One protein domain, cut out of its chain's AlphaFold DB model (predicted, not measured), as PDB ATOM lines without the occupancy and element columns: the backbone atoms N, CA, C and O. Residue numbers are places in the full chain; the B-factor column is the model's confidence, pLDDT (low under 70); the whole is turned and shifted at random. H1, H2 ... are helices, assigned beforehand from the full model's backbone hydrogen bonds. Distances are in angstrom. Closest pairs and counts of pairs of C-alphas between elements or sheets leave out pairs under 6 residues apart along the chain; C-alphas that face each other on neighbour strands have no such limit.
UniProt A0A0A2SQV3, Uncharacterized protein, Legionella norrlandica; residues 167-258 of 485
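What this domain is: This is residues 167 to 258 of the 485 residues of an uncharacterized protein of Legionella norrlandica (UniProt A0A0A2SQV3). Three long helices, H1, H2 and H3, lie side by side in an elongated bundle, their centres making a triangle. H1 and H2 run the same way, H3 the opposite way, and the long loop of residues 193 to 208 runs back along the bundle from H1 to H2. The printed part has 92 residues, no named strand and is all helix; it is compact, with a radius of gyration of the C-alphas of 13.2 A and spans of 42 by 23 by 19 A.

Where its parts are: H1, residues 167 to 192, is 35.9 A long and begins at C-alpha 167 (122.455, 194.135, 233.645). H2 is residues 209 to 228, 29.0 A. H3, residues 234 to 258, 35.9 A, ends at C-alpha 258 (108.809, 203.915, 232.846).

How they stand to each other: H1 touches H2 at a shallow tilt of 28 degrees; their closest C-alphas, of Leu 171 and Asn 213, are 5.5 A apart. H1 touches H3 at a shallow tilt of 32 degrees, only just short of steep; the closest C-alphas are Leu 186 and Leu 238, 6.2 A. H2 and H3 touch as a hairpin, closest at C-alphas 226 and 234, 5.9 A. Every O i to N i+4 pair is within hydrogen-bond range in H2 and H3, and 19 of 22 in H1.

The domain as a whole: The printed part has no cut. The link H1 to H2 is long, H2 to H3 tight. Residues 199 to 200 and 202 to 204 are under pLDDT 70.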
ATOM      1  N   GLU A 167     122.200 193.784 232.247       83.31
ATOM      2  CA  GLU A 167     122.455 194.135 233.645       83.31
ATOM      3  C   GLU A 167     121.210 193.973 234.531       83.31
ATOM      4  O   GLU A 167     121.332 193.507 235.665       83.31
ATOM      5  N   GLU A 168     120.011 194.310 234.036       84.62
ATOM      6  CA  GLU A 168     118.738 194.093 234.746       84.62
ATOM      7  C   GLU A 168     118.382 192.609 234.840       84.62
ATOM      8  O   GLU A 168     117.869 192.161 235.869       84.62
ATOM      9  N   LYS A 169     118.677 191.823 233.796       83.94
ATOM     10  CA  LYS A 169     118.525 190.360 233.809       83.94
ATOM     11  C   LYS A 169     119.434 189.741 234.860       83.94
ATOM     12  O   LYS A 169     118.953 188.967 235.683       83.94
ATOM     13  N   LEU A 170     120.706 190.139 234.872       85.88
ATOM     14  CA  LEU A 170     121.676 189.680 235.861       85.88
ATOM     15  C   LEU A 170     121.252 190.064 237.286       85.88
ATOM     16  O   LEU A 170     121.268 189.225 238.186       85.88
ATOM     17  N   LEU A 171     120.827 191.315 237.491       86.56
ATOM     18  CA  LEU A 171     120.347 191.787 238.788       86.56
ATOM     19  C   LEU A 171     119.117 191.001 239.251       86.56
ATOM     20  O   LEU A 171     119.018 190.645 240.427       86.56
ATOM     21  N   ARG A 172     118.185 190.717 238.333       86.44
ATOM     22  CA  ARG A 172     116.993 189.913 238.609       86.44
ATOM     23  C   ARG A 172     117.351 188.491 239.004       86.44
ATOM     24  O   ARG A 172     116.833 188.034 240.011       86.44
ATOM     25  N   GLU A 173     118.232 187.822 238.269       87.12
ATOM     26  CA  GLU A 173     118.696 186.469 238.599       87.12
ATOM     27  C   GLU A 173     119.336 186.436 239.999       87.12
ATOM     28  O   GLU A 173     118.915 185.679 240.877       87.12
ATOM     29  N   LYS A 174     120.274 187.351 240.270       87.50
ATOM     30  CA  LYS A 174     120.925 187.473 241.584       87.50
ATOM     31  C   LYS A 174     119.924 187.729 242.715       87.50
ATOM     32  O   LYS A 174     120.002 187.099 243.769       87.50
ATOM     33  N   SER A 175     118.986 188.650 242.512       85.88
ATOM     34  CA  SER A 175     118.091 189.122 243.577       85.88
ATOM     35  C   SER A 175     116.900 188.188 243.805       85.88
ATOM     36  O   SER A 175     116.569 187.881 244.951       85.88
ATOM     37  N   SER A 176     116.260 187.730 242.727       80.12
ATOM     38  CA  SER A 176     115.075 186.864 242.758       80.12
ATOM     39  C   SER A 176     115.413 185.436 243.161       80.12
ATOM     40  O   SER A 176     114.644 184.836 243.905       80.12
ATOM     41  N   ASP A 177     116.546 184.898 242.703       82.56
ATOM     42  CA  ASP A 177     116.803 183.463 242.839       82.56
ATOM     43  C   ASP A 177     117.792 183.188 243.970       82.56
ATOM     44  O   ASP A 177     117.505 182.398 244.871       82.56
ATOM     45  N   LEU A 178     118.935 183.882 243.985       85.75
ATOM     46  CA  LEU A 178     119.981 183.643 244.983       85.75
ATOM     47  C   LEU A 178     119.694 184.365 246.301       85.75
ATOM     48  O   LEU A 178     119.636 183.739 247.361       85.75
ATOM     49  N   LEU A 179     119.493 185.684 246.257       88.62
ATOM     50  CA  LEU A 179     119.325 186.467 247.478       88.62
ATOM     51  C   LEU A 179     117.995 186.158 248.175       88.62
ATOM     52  O   LEU A 179     117.964 186.051 249.399       88.62
ATOM     53  N   PHE A 180     116.906 185.956 247.430       89.94
ATOM     54  CA  PHE A 180     115.623 185.565 248.019       89.94
ATOM     55  C   PHE A 180     115.691 184.199 248.719       89.94
ATOM     56  O   PHE A 180     115.148 184.043 249.817       89.94
ATOM     57  N   ALA A 181     116.389 183.223 248.129       89.62
ATOM     58  CA  ALA A 181     116.624 181.930 248.766       89.62
ATOM     59  C   ALA A 181     117.425 182.088 250.067       89.62
ATOM     60  O   ALA A 181     117.019 181.552 251.101       89.62
ATOM     61  N   ASN A 182     118.490 182.896 250.049       89.88
ATOM     62  CA  ASN A 182     119.279 183.197 251.244       89.88
ATOM     63  C   ASN A 182     118.446 183.915 252.316       89.88
ATOM     64  O   ASN A 182     118.522 183.557 253.485       89.88
ATOM     65  N   ILE A 183     117.593 184.877 251.941       89.69
ATOM     66  CA  ILE A 183     116.660 185.545 252.867       89.69
ATOM     67  C   ILE A 183     115.721 184.526 253.513       89.69
ATOM     68  O   ILE A 183     115.460 184.610 254.713       89.69
ATOM     69  N   LYS A 184     115.196 183.566 252.742       91.25
ATOM     70  CA  LYS A 184     114.309 182.521 253.270       91.25
ATOM     71  C   LYS A 184     115.029 181.651 254.304       91.25
ATOM     72  O   LYS A 184     114.473 181.431 255.376       91.25
ATOM     73  N   GLN A 185     116.253 181.221 254.008       90.75
ATOM     74  CA  GLN A 185     117.078 180.435 254.932       90.75
ATOM     75  C   GLN A 185     117.455 181.238 256.182       90.75
ATOM     76  O   GLN A 185     117.256 180.769 257.298       90.75
ATOM     77  N   LEU A 186     117.909 182.484 256.014       88.56
ATOM     78  CA  LEU A 186     118.242 183.377 257.124       88.56
ATOM     79  C   LEU A 186     117.041 183.609 258.045       88.56
ATOM     80  O   LEU A 186     117.208 183.616 259.258       88.56
ATOM     81  N   LYS A 187     115.823 183.762 257.503       88.94
ATOM     82  CA  LYS A 187     114.597 183.877 258.314       88.94
ATOM     83  C   LYS A 187     114.341 182.635 259.157       88.94
ATOM     84  O   LYS A 187     113.946 182.769 260.312       88.94
ATOM     85  N   GLU A 188     114.539 181.451 258.589       89.50
ATOM     86  CA  GLU A 188     114.340 180.182 259.288       89.50
ATOM     87  C   GLU A 188     115.348 180.019 260.433       89.50
ATOM     88  O   GLU A 188     114.950 179.803 261.577       89.50
ATOM     89  N   VAL A 189     116.639 180.230 260.154       87.12
ATOM     90  CA  VAL A 189     117.709 180.153 261.162       87.12
ATOM     91  C   VAL A 189     117.519 181.215 262.249       87.12
ATOM     92  O   VAL A 189     117.542 180.893 263.435       87.12
ATOM     93  N   ALA A 190     117.246 182.465 261.865       85.25
ATOM     94  CA  ALA A 190     117.013 183.559 262.806       85.25
ATOM     95  C   ALA A 190     115.791 183.298 263.705       85.25
ATOM     96  O   ALA A 190     115.852 183.542 264.908       85.25
ATOM     97  N   SER A 191     114.700 182.758 263.147       84.69
ATOM     98  CA  SER A 191     113.508 182.392 263.921       84.69
ATOM     99  C   SER A 191     113.799 181.267 264.916       84.69
ATOM    100  O   SER A 191     113.343 181.335 266.056       84.69
ATOM    101  N   ASN A 192     114.562 180.249 264.509       84.56
ATOM    102  CA  ASN A 192     114.938 179.130 265.378       84.56
ATOM    103  C   ASN A 192     115.865 179.570 266.521       84.56
ATOM    104  O   ASN A 192     115.764 179.050 267.628       84.56
ATOM    105  N   ALA A 193     116.719 180.564 266.271       80.62
ATOM    106  CA  ALA A 193     117.593 181.164 267.273       80.62
ATOM    107  C   ALA A 193     116.913 182.272 268.115       80.62
ATOM    108  O   ALA A 193     117.551 182.877 268.972       80.62
ATOM    109  N   GLY A 194     115.614 182.532 267.912       78.94
ATOM    110  CA  GLY A 194     114.834 183.477 268.721       78.94
ATOM    111  C   GLY A 194     115.035 184.959 268.380       78.94
ATOM    112  O   GLY A 194     114.634 185.824 269.161       78.94
ATOM    113  N   TYR A 195     115.626 185.283 267.226       78.69
ATOM    114  CA  TYR A 195     115.771 186.665 266.770       78.69
ATOM    115  C   TYR A 195     114.434 187.242 266.290       78.69
ATOM    116  O   TYR A 195     113.653 186.597 265.586       78.69
ATOM    117  N   ALA A 196     114.187 188.512 266.617       75.31
ATOM    118  CA  ALA A 196     113.042 189.245 266.090       75.31
ATOM    119  C   ALA A 196     113.242 189.554 264.598       75.31
ATOM    120  O   ALA A 196     114.166 190.276 264.219       75.31
ATOM    121  N   ILE A 197     112.349 189.040 263.749       75.44
ATOM    122  CA  ILE A 197     112.370 189.323 262.312       75.44
ATOM    123  C   ILE A 197     111.934 190.782 262.086       75.44
ATOM    124  O   ILE A 197     110.839 191.160 262.517       75.44
ATOM    125  N   PRO A 198     112.737 191.610 261.395       70.62
ATOM    126  CA  PRO A 198     112.355 192.983 261.088       70.62
ATOM    127  C   PRO A 198     111.070 193.024 260.246       70.62
ATOM    128  O   PRO A 198     111.010 192.449 259.162       70.62
ATOM    129  N   THR A 199     110.045 193.729 260.729       68.75
ATOM    130  CA  THR A 199     108.757 193.902 260.024       68.75
ATOM    131  C   THR A 199     108.682 195.190 259.210       68.75
ATOM    132  O   THR A 199     107.861 195.298 258.303       68.75
ATOM    133  N   LYS A 200     109.538 196.170 259.513       67.94
ATOM    134  CA  LYS A 200     109.624 197.442 258.800       67.94
ATOM    135  C   LYS A 200     111.079 197.740 258.495       67.94
ATOM    136  O   LYS A 200     111.920 197.724 259.393       67.94
ATOM    137  N   ILE A 201     111.366 197.987 257.226       72.12
ATOM    138  CA  ILE A 201     112.727 198.150 256.744       72.12
ATOM    139  C   ILE A 201     112.796 199.442 255.956       72.12
ATOM    140  O   ILE A 201     111.953 199.695 255.098       72.12
ATOM    141  N   GLU A 202     113.765 200.283 256.303       68.00
ATOM    142  CA  GLU A 202     113.989 201.514 255.565       68.00
ATOM    143  C   GLU A 202     114.722 201.205 254.257       68.00
ATOM    144  O   GLU A 202     115.741 200.509 254.278       68.00
ATOM    145  N   PRO A 203     114.212 201.697 253.121       65.19
ATOM    146  CA  PRO A 203     114.850 201.472 251.840       65.19
ATOM    147  C   PRO A 203     116.195 202.216 251.734       65.19
ATOM    148  O   PRO A 203     116.248 203.443 251.810       65.19
ATOM    149  N   THR A 204     117.286 201.479 251.506       68.06
ATOM    150  CA  THR A 204     118.566 202.002 251.003       68.06
ATOM    151  C   THR A 204     118.432 202.523 249.568       68.06
ATOM    152  O   THR A 204     118.069 201.779 248.664       68.06
ATOM    153  N   ARG A 205     118.757 203.795 249.319       72.50
ATOM    154  CA  ARG A 205     118.697 204.363 247.962       72.50
ATOM    155  C   ARG A 205     119.942 204.005 247.153       72.50
ATOM    156  O   ARG A 205     121.053 204.218 247.629       72.50
ATOM    157  N   PHE A 206     119.732 203.562 245.917       77.56
ATOM    158  CA  PHE A 206     120.775 203.349 244.911       77.56
ATOM    159  C   PHE A 206     120.558 204.304 243.739       77.56
ATOM    160  O   PHE A 206     119.417 204.647 243.421       77.56
ATOM    161  N   SER A 207     121.646 204.746 243.114       75.69
ATOM    162  CA  SER A 207     121.607 205.777 242.068       75.69
ATOM    163  C   SER A 207     121.553 205.184 240.660       75.69
ATOM    164  O   SER A 207     121.129 205.861 239.726       75.69
ATOM    165  N   ASN A 208     122.008 203.940 240.488       82.88
ATOM    166  CA  ASN A 208     122.086 203.249 239.200       82.88
ATOM    167  C   ASN A 208     122.122 201.719 239.374       82.88
ATOM    168  O   ASN A 208     122.234 201.191 240.484       82.88
ATOM    169  N   ILE A 209     122.031 201.011 238.248       84.81
ATOM    170  CA  ILE A 209     121.989 199.548 238.197       84.81
ATOM    171  C   ILE A 209     123.313 198.868 238.563       84.81
ATOM    172  O   ILE A 209     123.310 197.756 239.092       84.81
ATOM    173  N   ASP A 210     124.446 199.530 238.332       87.38
ATOM    174  CA  ASP A 210     125.765 198.990 238.671       87.38
ATOM    175  C   ASP A 210     125.968 198.942 240.187       87.38
ATOM    176  O   ASP A 210     126.505 197.970 240.721       87.38
ATOM    177  N   GLU A 211     125.513 199.979 240.896       88.62
ATOM    178  CA  GLU A 211     125.479 200.015 242.361       88.62
ATOM    179  C   GLU A 211     124.600 198.893 242.920       88.62
ATOM    180  O   GLU A 211     125.023 198.187 243.837       88.62
ATOM    181  N   LEU A 212     123.420 198.677 242.328       88.44
ATOM    182  CA  LEU A 212     122.521 197.586 242.712       88.44
ATOM    183  C   LEU A 212     123.159 196.210 242.495       88.44
ATOM    184  O   LEU A 212     123.101 195.363 243.384       88.44
ATOM    185  N   ASN A 213     123.799 195.984 241.345       88.25
ATOM    186  CA  ASN A 213     124.469 194.719 241.046       88.25
ATOM    187  C   ASN A 213     125.631 194.432 242.010       88.25
ATOM    188  O   ASN A 213     125.756 193.307 242.494       88.25
ATOM    189  N   LYS A 214     126.453 195.441 242.326       90.81
ATOM    190  CA  LYS A 214     127.561 195.303 243.288       90.81
ATOM    191  C   LYS A 214     127.065 195.000 244.696       90.81
ATOM    192  O   LYS A 214     127.645 194.167 245.389       90.81
ATOM    193  N   GLU A 215     125.995 195.666 245.120       91.31
ATOM    194  CA  GLU A 215     125.420 195.431 246.440       91.31
ATOM    195  C   GLU A 215     124.744 194.054 246.532       91.31
ATOM    196  O   GLU A 215     124.887 193.379 247.551       91.31
ATOM    197  N   ALA A 216     124.095 193.589 245.456       92.25
ATOM    198  CA  ALA A 216     123.580 192.223 245.376       92.25
ATOM    199  C   ALA A 216     124.698 191.195 245.601       92.25
ATOM    200  O   ALA A 216     124.546 190.297 246.430       92.25
ATOM    201  N   ASP A 217     125.841 191.351 244.923       92.44
ATOM    202  CA  ASP A 217     126.991 190.452 245.078       92.44
ATOM    203  C   ASP A 217     127.529 190.456 246.515       92.44
ATOM    204  O   ASP A 217     127.758 189.392 247.100       92.44
ATOM    205  N   ARG A 218     127.666 191.647 247.115       94.06
ATOM    206  CA  ARG A 218     128.099 191.806 248.509       94.06
ATOM    207  C   ARG A 218     127.163 191.079 249.475       94.06
ATOM    208  O   ARG A 218     127.631 190.352 250.348       94.06
ATOM    209  N   LEU A 219     125.851 191.262 249.327       92.44
ATOM    210  CA  LEU A 219     124.855 190.675 250.226       92.44
ATOM    211  C   LEU A 219     124.690 189.168 250.026       92.44
ATOM    212  O   LEU A 219     124.459 188.454 251.001       92.44
ATOM    213  N   ILE A 220     124.852 188.654 248.805       92.56
ATOM    214  CA  ILE A 220     124.873 187.207 248.549       92.56
ATOM    215  C   ILE A 220     126.056 186.553 249.271       92.56
ATOM    216  O   ILE A 220     125.883 185.490 249.868       92.56
ATOM    217  N   LEU A 221     127.239 187.172 249.241       92.56
ATOM    218  CA  LEU A 221     128.402 186.664 249.968       92.56
ATOM    219  C   LEU A 221     128.181 186.738 251.484       92.56
ATOM    220  O   LEU A 221     128.266 185.718 252.162       92.56
ATOM    221  N   LEU A 222     127.793 187.912 251.985       92.25
ATOM    222  CA  LEU A 222     127.581 188.156 253.413       92.25
ATOM    223  C   LEU A 222     126.513 187.229 254.015       92.25
ATOM    224  O   LEU A 222     126.666 186.733 255.126       92.25
ATOM    225  N   SER A 223     125.431 186.967 253.277       91.50
ATOM    226  CA  SER A 223     124.382 186.043 253.720       91.50
ATOM    227  C   SER A 223     124.849 184.592 253.764       91.50
ATOM    228  O   SER A 223     124.477 183.876 254.688       91.50
ATOM    229  N   LYS A 224     125.690 184.156 252.820       91.31
ATOM    230  CA  LYS A 224     126.295 182.817 252.862       91.31
ATOM    231  C   LYS A 224     127.278 182.670 254.018       91.31
ATOM    232  O   LYS A 224     127.299 181.618 254.643       91.31
ATOM    233  N   GLU A 225     128.084 183.691 254.291       91.31
ATOM    234  CA  GLU A 225     129.003 183.692 255.436       91.31
ATOM    235  C   GLU A 225     128.223 183.601 256.750       91.31
ATOM    236  O   GLU A 225     128.483 182.705 257.546       91.31
ATOM    237  N   ALA A 226     127.187 184.427 256.919       89.25
ATOM    238  CA  ALA A 226     126.357 184.415 258.122       89.25
ATOM    239  C   ALA A 226     125.613 183.085 258.336       89.25
ATOM    240  O   ALA A 226     125.479 182.614 259.458       89.25
ATOM    241  N   LEU A 227     125.162 182.424 257.266       88.38
ATOM    242  CA  LEU A 227     124.520 181.107 257.371       88.38
ATOM    243  C   LEU A 227     125.474 179.987 257.824       88.38
ATOM    244  O   LEU A 227     124.993 178.949 258.273       88.38
ATOM    245  N   ASN A 228     126.788 180.172 257.686       88.94
ATOM    246  CA  ASN A 228     127.798 179.167 258.028       88.94
ATOM    247  C   ASN A 228     128.544 179.465 259.343       88.94
ATOM    248  O   ASN A 228     129.337 178.628 259.771       88.94
ATOM    249  N   ASP A 229     128.320 180.627 259.959       85.56
ATOM    250  CA  ASP A 229     129.014 181.079 261.169       85.56
ATOM    251  C   ASP A 229     128.019 181.297 262.321       85.56
ATOM    252  O   ASP A 229     127.135 182.157 262.244       85.56
ATOM    253  N   GLU A 230     128.173 180.507 263.389       74.38
ATOM    254  CA  GLU A 230     127.307 180.530 264.577       74.38
ATOM    255  C   GLU A 230     127.396 181.855 265.357       74.38
ATOM    256  O   GLU A 230     126.422 182.227 266.012       74.38
ATOM    257  N   ASP A 231     128.510 182.593 265.247       79.19
ATOM    258  CA  ASP A 231     128.732 183.869 265.946       79.19
ATOM    259  C   ASP A 231     128.338 185.100 265.104       79.19
ATOM    260  O   ASP A 231     128.522 186.252 265.518       79.19
ATOM    261  N   SER A 232     127.794 184.885 263.905       81.31
ATOM    262  CA  SER A 232     127.477 185.969 262.979       81.31
ATOM    263  C   SER A 232     126.244 186.789 263.392       81.31
ATOM    264  O   SER A 232     125.283 186.297 263.987       81.31
ATOM    265  N   ASP A 233     126.226 188.078 263.021       84.12
ATOM    266  CA  ASP A 233     125.057 188.955 263.193       84.12
ATOM    267  C   ASP A 233     123.953 188.626 262.165       84.12
ATOM    268  O   ASP A 233     123.674 189.385 261.230       84.12
ATOM    269  N   LEU A 234     123.307 187.469 262.340       84.19
ATOM    270  CA  LEU A 234     122.219 186.978 261.489       84.19
ATOM    271  C   LEU A 234     121.088 188.004 261.342       84.19
ATOM    272  O   LEU A 234     120.547 188.190 260.249       84.19
ATOM    273  N   GLY A 235     120.740 188.697 262.431       82.19
ATOM    274  CA  GLY A 235     119.688 189.713 262.444       82.19
ATOM    275  C   GLY A 235     120.038 190.932 261.587       82.19
ATOM    276  O   GLY A 235     119.212 191.388 260.789       82.19
ATOM    277  N   GLY A 236     121.266 191.442 261.710       86.00
ATOM    278  CA  GLY A 236     121.766 192.558 260.910       86.00
ATOM    279  C   GLY A 236     121.897 192.219 259.427       86.00
ATOM    280  O   GLY A 236     121.491 193.021 258.577       86.00
ATOM    281  N   VAL A 237     122.392 191.023 259.098       89.19
ATOM    282  CA  VAL A 237     122.516 190.553 257.708       89.19
ATOM    283  C   VAL A 237     121.143 190.335 257.076       89.19
ATOM    284  O   VAL A 237     120.895 190.818 255.968       89.19
ATOM    285  N   LEU A 238     120.207 189.697 257.789       88.56
ATOM    286  CA  LEU A 238     118.831 189.517 257.320       88.56
ATOM    287  C   LEU A 238     118.144 190.865 257.056       88.56
ATOM    288  O   LEU A 238     117.499 191.034 256.018       88.56
ATOM    289  N   LYS A 239     118.318 191.843 257.955       88.12
ATOM    290  CA  LYS A 239     117.774 193.197 257.781       88.12
ATOM    291  C   LYS A 239     118.318 193.867 256.518       88.12
ATOM    292  O   LYS A 239     117.534 194.446 255.772       88.12
ATOM    293  N   GLN A 240     119.626 193.772 256.264       89.44
ATOM    294  CA  GLN A 240     120.250 194.326 255.057       89.44
ATOM    295  C   GLN A 240     119.740 193.643 253.781       89.44
ATOM    296  O   GLN A 240     119.366 194.330 252.833       89.44
ATOM    297  N   CYS A 241     119.653 192.310 253.772       90.06
ATOM    298  CA  CYS A 241     119.178 191.558 252.610       90.06
ATOM    299  C   CYS A 241     117.719 191.895 252.276       90.06
ATOM    300  O   CYS A 241     117.384 192.139 251.119       90.06
ATOM    301  N   MET A 242     116.849 191.960 253.287       88.44
ATOM    302  CA  MET A 242     115.454 192.346 253.082       88.44
ATOM    303  C   MET A 242     115.316 193.825 252.672       88.44
ATOM    304  O   MET A 242     114.486 194.128 251.819       88.44
ATOM    305  N   ALA A 243     116.139 194.737 253.214       87.62
ATOM    306  CA  ALA A 243     116.168 196.144 252.788       87.62
ATOM    307  C   ALA A 243     116.511 196.264 251.308       87.62
ATOM    308  O   ALA A 243     115.826 196.950 250.553       87.62
ATOM    309  N   PHE A 244     117.567 195.574 250.889       90.12
ATOM    310  CA  PHE A 244     117.980 195.543 249.499       90.12
ATOM    311  C   PHE A 244     116.887 194.958 248.603       90.12
ATOM    312  O   PHE A 244     116.565 195.562 247.587       90.12
ATOM    313  N   TYR A 245     116.277 193.835 248.992       87.94
ATOM    314  CA  TYR A 245     115.251 193.173 248.182       87.94
ATOM    315  C   TYR A 245     114.032 194.072 247.917       87.94
ATOM    316  O   TYR A 245     113.542 194.124 246.791       87.94
ATOM    317  N   GLU A 246     113.578 194.836 248.918       86.00
ATOM    318  CA  GLU A 246     112.499 195.818 248.731       86.00
ATOM    319  C   GLU A 246     112.904 196.959 247.781       86.00
ATOM    320  O   GLU A 246     112.108 197.366 246.936       86.00
ATOM    321  N   ASN A 247     114.147 197.448 247.854       84.94
ATOM    322  CA  ASN A 247     114.642 198.468 246.918       84.94
ATOM    323  C   ASN A 247     114.790 197.950 245.500       84.94
ATOM    324  O   ASN A 247     114.398 198.629 244.558       84.94
ATOM    325  N   TYR A 248     115.351 196.752 245.356       87.50
ATOM    326  CA  TYR A 248     115.438 196.051 244.086       87.50
ATOM    327  C   TYR A 248     114.051 195.970 243.444       87.50
ATOM    328  O   TYR A 248     113.881 196.373 242.298       87.50
ATOM    329  N   LYS A 249     113.038 195.535 244.203       86.19
ATOM    330  CA  LYS A 249     111.666 195.449 243.705       86.19
ATOM    331  C   LYS A 249     111.124 196.814 243.279       86.19
ATOM    332  O   LYS A 249     110.613 196.930 242.172       86.19
ATOM    333  N   GLN A 250     111.294 197.850 244.102       85.75
ATOM    334  CA  GLN A 250     110.874 199.213 243.753       85.75
ATOM    335  C   GLN A 250     111.577 199.742 242.495       85.75
ATOM    336  O   GLN A 250     110.936 200.382 241.665       85.75
ATOM    337  N   TYR A 251     112.874 199.468 242.339       85.62
ATOM    338  CA  TYR A 251     113.641 199.844 241.154       85.62
ATOM    339  C   TYR A 251     113.124 199.128 239.903       85.62
ATOM    340  O   TYR A 251     112.866 199.779 238.893       85.62
ATOM    341  N   MET A 252     112.910 197.811 239.982       84.12
ATOM    342  CA  MET A 252     112.362 197.027 238.873       84.12
ATOM    343  C   MET A 252     110.946 197.476 238.503       84.12
ATOM    344  O   MET A 252     110.663 197.654 237.323       84.12
ATOM    345  N   ASP A 253     110.078 197.710 239.489       84.56
ATOM    346  CA  ASP A 253     108.712 198.195 239.266       84.56
ATOM    347  C   ASP A 253     108.722 199.592 238.617       84.56
ATOM    348  O   ASP A 253     107.949 199.858 237.695       84.56
ATOM    349  N   ALA A 254     109.629 200.480 239.043       84.81
ATOM    350  CA  ALA A 254     109.798 201.803 238.447       84.81
ATOM    351  C   ALA A 254     110.341 201.735 237.010       84.81
ATOM    352  O   ALA A 254     109.815 202.438 236.145       84.81
ATOM    353  N   SER A 255     111.338 200.882 236.745       82.06
ATOM    354  CA  SER A 255     111.894 200.650 235.400       82.06
ATOM    355  C   SER A 255     110.826 200.088 234.453       82.06
ATOM    356  O   SER A 255     110.597 200.628 233.371       82.06
ATOM    357  N   LEU A 256     110.072 199.076 234.900       81.69
ATOM    358  CA  LEU A 256     108.959 198.496 234.144       81.69
ATOM    359  C   LEU A 256     107.851 199.517 233.869       81.69
ATOM    360  O   LEU A 256     107.326 199.565 232.758       81.69
ATOM    361  N   ASN A 257     107.502 200.350 234.852       84.38
ATOM    362  CA  ASN A 257     106.503 201.395 234.660       84.38
ATOM    363  C   ASN A 257     106.985 202.473 233.675       84.38
ATOM    364  O   ASN A 257     106.229 202.856 232.786       84.38
ATOM    365  N   ASP A 258     108.233 202.942 233.787       83.25
ATOM    366  CA  ASP A 258     108.809 203.915 232.846       83.25
ATOM    367  C   ASP A 258     108.831 203.362 231.416       83.25
ATOM    368  O   ASP A 258     108.405 204.036 230.474       83.25
TER     369      ASP A 258